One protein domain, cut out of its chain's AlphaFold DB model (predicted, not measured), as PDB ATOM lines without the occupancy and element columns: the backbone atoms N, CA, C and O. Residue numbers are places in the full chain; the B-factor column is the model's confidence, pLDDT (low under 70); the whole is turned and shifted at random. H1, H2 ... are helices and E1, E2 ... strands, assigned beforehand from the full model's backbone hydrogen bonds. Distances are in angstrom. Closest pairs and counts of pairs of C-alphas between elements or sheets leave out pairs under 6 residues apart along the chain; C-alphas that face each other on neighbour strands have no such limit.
ATOM      1  N   PHE A   3     107.575 137.339 122.699       86.31
ATOM      2  CA  PHE A   3     108.363 138.273 121.898       86.31
ATOM      3  C   PHE A   3     107.531 139.513 121.593       86.31
ATOM      4  O   PHE A   3     106.471 139.404 120.976       86.31
ATOM      5  N   ASN A   4     108.007 140.691 121.988       88.06
ATOM      6  CA  ASN A   4     107.277 141.939 121.793       88.06
ATOM      7  C   ASN A   4     108.140 143.085 121.254       88.06
ATOM      8  O   ASN A   4     109.277 142.867 120.839       88.06
ATOM      9  N   GLN A   5     107.601 144.308 121.213       87.00
ATOM     10  CA  GLN A   5     108.310 145.495 120.705       87.00
ATOM     11  C   GLN A   5     109.610 145.834 121.457       87.00
ATOM     12  O   GLN A   5     110.445 146.584 120.936       87.00
ATOM     13  N   TYR A   6     109.783 145.289 122.663       91.81
ATOM     14  CA  TYR A   6     110.971 145.445 123.498       91.81
ATOM     15  C   TYR A   6     111.966 144.285 123.355       91.81
ATOM     16  O   TYR A   6     113.060 144.374 123.896       91.81
ATOM     17  N   SER A   7     111.623 143.214 122.631       86.81
ATOM     18  CA  SER A   7     112.561 142.126 122.341       86.81
ATOM     19  C   SER A   7     113.612 142.584 121.327       86.81
ATOM     20  O   SER A   7     113.275 142.959 120.203       86.81
ATOM     21  N   ASP A   8     114.879 142.562 121.733       89.50
ATOM     22  CA  ASP A   8     116.020 143.130 121.005       89.50
ATOM     23  C   ASP A   8     117.116 142.105 120.659       89.50
ATOM     24  O   ASP A   8     118.101 142.452 120.009       89.50
ATOM     25  N   ILE A   9     116.922 140.832 121.013       91.25
ATOM     26  CA  ILE A   9     117.848 139.739 120.685       91.25
ATOM     27  C   ILE A   9     117.814 139.478 119.170       91.25
ATOM     28  O   ILE A   9     116.743 139.165 118.654       91.25
ATOM     29  N   PRO A  10     118.926 139.544 118.423       90.88
ATOM     30  CA  PRO A  10     118.932 139.274 116.984       90.88
ATOM     31  C   PRO A  10     118.512 137.841 116.607       90.88
ATOM     32  O   PRO A  10     118.788 136.882 117.326       90.88
ATOM     33  N   VAL A  11     117.921 137.667 115.416       84.38
ATOM     34  CA  VAL A  11     117.434 136.356 114.921       84.38
ATOM     35  C   VAL A  11     118.531 135.282 114.895       84.38
ATOM     36  O   VAL A  11     118.266 134.143 115.270       84.38
ATOM     37  N   PHE A  12     119.768 135.628 114.518       90.56
ATOM     38  CA  PHE A  12     120.879 134.665 114.475       90.56
ATOM     39  C   PHE A  12     121.269 134.141 115.868       90.56
ATOM     40  O   PHE A  12     121.725 133.009 116.019       90.56
ATOM     41  N   GLU A  13     121.078 134.955 116.905       93.56
ATOM     42  CA  GLU A  13     121.359 134.571 118.284       93.56
ATOM     43  C   GLU A  13     120.241 133.667 118.815       93.56
ATOM     44  O   GLU A  13     120.514 132.611 119.389       93.56
ATOM     45  N   LEU A  14     118.983 133.996 118.494       89.69
ATOM     46  CA  LEU A  14     117.838 133.120 118.754       89.69
ATOM     47  C   LEU A  14     117.990 131.759 118.058       89.69
ATOM     48  O   LEU A  14     117.691 130.734 118.664       89.69
ATOM     49  N   GLN A  15     118.512 131.708 116.829       89.81
ATOM     50  CA  GLN A  15     118.804 130.440 116.143       89.81
ATOM     51  C   GLN A  15     119.788 129.574 116.931       89.81
ATOM     52  O   GLN A  15     119.584 128.368 117.046       89.81
ATOM     53  N   SER A  16     120.824 130.181 117.514       93.12
ATOM     54  CA  SER A  16     121.776 129.469 118.372       93.12
ATOM     55  C   SER A  16     121.098 128.925 119.633       93.12
ATOM     56  O   SER A  16     121.290 127.758 119.986       93.12
ATOM     57  N   TYR A  17     120.234 129.723 120.274       92.25
ATOM     58  CA  TYR A  17     119.486 129.297 121.462       92.25
ATOM     59  C   TYR A  17     118.508 128.153 121.179       92.25
ATOM     60  O   TYR A  17     118.364 127.249 122.003       92.25
ATOM     61  N   PHE A  18     117.882 128.140 120.002       87.94
ATOM     62  CA  PHE A  18     116.909 127.119 119.609       87.94
ATOM     63  C   PHE A  18     117.512 125.932 118.842       87.94
ATOM     64  O   PHE A  18     116.819 124.938 118.633       87.94
ATOM     65  N   ALA A  19     118.806 125.957 118.502       90.75
ATOM     66  CA  ALA A  19     119.458 124.944 117.661       90.75
ATOM     67  C   ALA A  19     119.331 123.498 118.177       90.75
ATOM     68  O   ALA A  19     119.375 122.552 117.392       90.75
ATOM     69  N   LYS A  20     119.198 123.312 119.497       91.44
ATOM     70  CA  LYS A  20     119.061 121.990 120.143       91.44
ATOM     71  C   LYS A  20     117.684 121.753 120.766       91.44
ATOM     72  O   LYS A  20     117.470 120.712 121.386       91.44
ATOM     73  N   VAL A  21     116.754 122.695 120.617       85.94
ATOM     74  CA  VAL A  21     115.407 122.584 121.178       85.94
ATOM     75  C   VAL A  21     114.510 121.931 120.131       85.94
ATOM     76  O   VAL A  21     114.275 122.499 119.073       85.94
ATOM     77  N   SER A  22     114.016 120.725 120.423       88.38
ATOM     78  CA  SER A  22     113.060 120.007 119.559       88.38
ATOM     79  C   SER A  22     111.658 119.903 120.159       88.38
ATOM     80  O   SER A  22     110.696 119.699 119.427       88.38
ATOM     81  N   VAL A  23     111.526 120.092 121.469       87.75
ATOM     82  CA  VAL A  23     110.251 120.182 122.184       87.75
ATOM     83  C   VAL A  23     110.322 121.419 123.066       87.75
ATOM     84  O   VAL A  23     111.254 121.550 123.861       87.75
ATOM     85  N   PHE A  24     109.368 122.334 122.916       80.88
ATOM     86  CA  PHE A  24     109.273 123.535 123.745       80.88
ATOM     87  C   PHE A  24     108.143 123.375 124.762       80.88
ATOM     88  O   PHE A  24     107.009 123.129 124.367       80.88
ATOM     89  N   LYS A  25     108.436 123.530 126.059       81.25
ATOM     90  CA  LYS A  25     107.427 123.455 127.127       81.25
ATOM     91  C   LYS A  25     106.952 124.851 127.530       81.25
ATOM     92  O   LYS A  25     107.762 125.686 127.924       81.25
ATOM     93  N   GLY A  26     105.646 125.084 127.457       76.56
ATOM     94  CA  GLY A  26     104.984 126.364 127.706       76.56
ATOM     95  C   GLY A  26     104.425 126.993 126.428       76.56
ATOM     96  O   GLY A  26     104.296 126.342 125.397       76.56
ATOM     97  N   SER A  27     104.096 128.281 126.489       78.69
ATOM     98  CA  SER A  27     103.550 129.043 125.359       78.69
ATOM     99  C   SER A  27     104.624 129.871 124.640       78.69
ATOM    100  O   SER A  27     105.551 130.377 125.279       78.69
ATOM    101  N   ILE A  28     104.505 130.041 123.318       80.75
ATOM    102  CA  ILE A  28     105.277 131.017 122.527       80.75
ATOM    103  C   ILE A  28     104.289 132.034 121.954       80.75
ATOM    104  O   ILE A  28     103.374 131.652 121.231       80.75
ATOM    105  N   GLY A  29     104.463 133.314 122.278       77.38
ATOM    106  CA  GLY A  29     103.620 134.407 121.784       77.38
ATOM    107  C   GLY A  29     104.434 135.494 121.085       77.38
ATOM    108  O   GLY A  29     105.587 135.730 121.449       77.38
ATOM    109  N   PHE A  30     103.821 136.173 120.112       83.25
ATOM    110  CA  PHE A  30     104.385 137.325 119.406       83.25
ATOM    111  C   PHE A  30     103.382 138.482 119.445       83.25
ATOM    112  O   PHE A  30     102.295 138.369 118.887       83.25
ATOM    113  N   GLU A  31     103.737 139.593 120.086       81.62
ATOM    114  CA  GLU A  31     102.844 140.744 120.274       81.62
ATOM    115  C   GLU A  31     103.577 142.050 119.961       81.62
ATOM    116  O   GLU A  31     104.531 142.396 120.642       81.62
ATOM    117  N   GLN A  32     103.157 142.801 118.938       83.38
ATOM    118  CA  GLN A  32     103.857 144.032 118.512       83.38
ATOM    119  C   GLN A  32     105.364 143.809 118.236       83.38
ATOM    120  O   GLN A  32     106.192 144.694 118.433       83.38
ATOM    121  N   SER A  33     105.746 142.600 117.822       83.06
ATOM    122  CA  SER A  33     107.149 142.216 117.664       83.06
ATOM    123  C   SER A  33     107.822 142.869 116.451       83.06
ATOM    124  O   SER A  33     107.187 143.111 115.427       83.06
ATOM    125  N   LYS A  34     109.139 143.103 116.557       84.81
ATOM    126  CA  LYS A  34     110.003 143.605 115.472       84.81
ATOM    127  C   LYS A  34     110.623 142.492 114.611       84.81
ATOM    128  O   LYS A  34     111.330 142.794 113.652       84.81
ATOM    129  N   TYR A  35     110.404 141.217 114.943       79.75
ATOM    130  CA  TYR A  35     110.979 140.097 114.194       79.75
ATOM    131  C   TYR A  35     110.273 139.896 112.851       79.75
ATOM    132  O   TYR A  35     109.083 139.601 112.806       79.75
ATOM    133  N   ALA A  36     111.026 140.005 111.753       81.00
ATOM    134  CA  ALA A  36     110.522 139.755 110.398       81.00
ATOM    135  C   ALA A  36     110.419 138.256 110.046       81.00
ATOM    136  O   ALA A  36     109.804 137.899 109.044       81.00
ATOM    137  N   SER A  37     111.035 137.380 110.848       78.06
ATOM    138  CA  SER A  37     111.032 135.928 110.663       78.06
ATOM    139  C   SER A  37     111.064 135.209 112.011       78.06
ATOM    140  O   SER A  37     111.657 135.698 112.974       78.06
ATOM    141  N   ILE A  38     110.447 134.027 112.051       80.56
ATOM    142  CA  ILE A  38     110.454 133.095 113.189       80.56
ATOM    143  C   ILE A  38     111.255 131.822 112.885       80.56
ATOM    144  O   ILE A  38     111.092 130.802 113.548       80.56
ATOM    145  N   GLU A  39     112.129 131.864 111.876       83.38
ATOM    146  CA  GLU A  39     112.945 130.727 111.419       83.38
ATOM    147  C   GLU A  39     113.819 130.099 112.510       83.38
ATOM    148  O   GLU A  39     114.172 128.927 112.423       83.38
ATOM    149  N   PHE A  40     114.126 130.843 113.574       86.31
ATOM    150  CA  PHE A  40     114.812 130.300 114.742       86.31
ATOM    151  C   PHE A  40     114.014 129.186 115.442       86.31
ATOM    152  O   PHE A  40     114.608 128.361 116.124       86.31
ATOM    153  N   LEU A  41     112.696 129.095 115.232       81.19
ATOM    154  CA  LEU A  41     111.851 128.007 115.733       81.19
ATOM    155  C   LEU A  41     111.822 126.771 114.815       81.19
ATOM    156  O   LEU A  41     111.189 125.782 115.174       81.19
ATOM    157  N   ALA A  42     112.494 126.780 113.656       83.69
ATOM    158  CA  ALA A  42     112.390 125.713 112.649       83.69
ATOM    159  C   ALA A  42     112.844 124.322 113.140       83.69
ATOM    160  O   ALA A  42     112.468 123.310 112.552       83.69
ATOM    161  N   GLY A  43     113.642 124.259 114.212       82.00
ATOM    162  CA  GLY A  43     114.063 123.009 114.856       82.00
ATOM    163  C   GLY A  43     113.018 122.378 115.789       82.00
ATOM    164  O   GLY A  43     113.185 121.222 116.191       82.00
ATOM    165  N   LEU A  44     111.943 123.101 116.130       82.19
ATOM    166  CA  LEU A  44     110.886 122.600 117.008       82.19
ATOM    167  C   LEU A  44     109.999 121.579 116.288       82.19
ATOM    168  O   LEU A  44     109.488 121.822 115.199       82.19
ATOM    169  N   LYS A  45     109.773 120.440 116.943       86.31
ATOM    170  CA  LYS A  45     108.853 119.377 116.517       86.31
ATOM    171  C   LYS A  45     107.500 119.465 117.220       86.31
ATOM    172  O   LYS A  45     106.487 119.141 116.611       86.31
ATOM    173  N   SER A  46     107.479 119.883 118.484       79.31
ATOM    174  CA  SER A  46     106.248 120.096 119.251       79.31
ATOM    175  C   SER A  46     106.384 121.261 120.232       79.31
ATOM    176  O   SER A  46     107.472 121.582 120.717       79.31
ATOM    177  N   ILE A  47     105.246 121.895 120.515       78.44
ATOM    178  CA  ILE A  47     105.066 122.847 121.610       78.44
ATOM    179  C   ILE A  47     104.096 122.183 122.590       78.44
ATOM    180  O   ILE A  47     102.955 121.896 122.238       78.44
ATOM    181  N   GLU A  48     104.569 121.893 123.795       82.88
ATOM    182  CA  GLU A  48     103.796 121.285 124.876       82.88
ATOM    183  C   GLU A  48     103.388 122.383 125.859       82.88
ATOM    184  O   GLU A  48     104.205 122.865 126.643       82.88
ATOM    185  N   CYS A  49     102.134 122.819 125.813       70.81
ATOM    186  CA  CYS A  49     101.631 123.839 126.728       70.81
ATOM    187  C   CYS A  49     101.364 123.237 128.125       70.81
ATOM    188  O   CYS A  49     100.378 122.529 128.287       70.81
TER     189      CYS A  49
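AT A GLANCE: This is residues 3 to 49 of the 329 residues of an uncharacterized protein of Caenorhabditis nigoni (UniProt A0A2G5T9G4). With little regular structure, the chain runs round a ring: helix H1 on one side, strands E1 and E3 paired at one end, E2 on the side opposite H1. The 47 printed residues hold one named helix and three named strands, H1, E1, E2, E3; the class is mixed, with 17 residues in named elements. The whole is compact, radius of gyration of the C-alphas 10.7 A, spans 25 by 22 by 13 A.

HOW THE PARTS SIT: Residues 3 to 4 pair, parallel, with residues 30 to 31 of E2, residues 29 to 31. H1, residues 11 to 18, has every O i to N i+4 pair within hydrogen-bond range and is apart from E2. E1, residues 23 to 25, and E3, residues 46 to 48, are parallel neighbours at 20 degrees, with N 24 and O 46 within hydrogen-bond range at 3.0 A.

IN THESE COORDINATES: H1 begins at C-alpha 11 (117.434, 136.356, 114.921) and spans 10.4 A; E1 and E2 span 6.6 A each. E3, 6.3 A, ends at C-alpha 48 (103.796, 121.285, 124.876).

THE WHOLE: The farthest C-alphas, Tyr 6 and Lys 45, are 27.1 A apart. The printed part has no cut; the link E2 to E3 is long. No printed residue is under 70 in pLDDT.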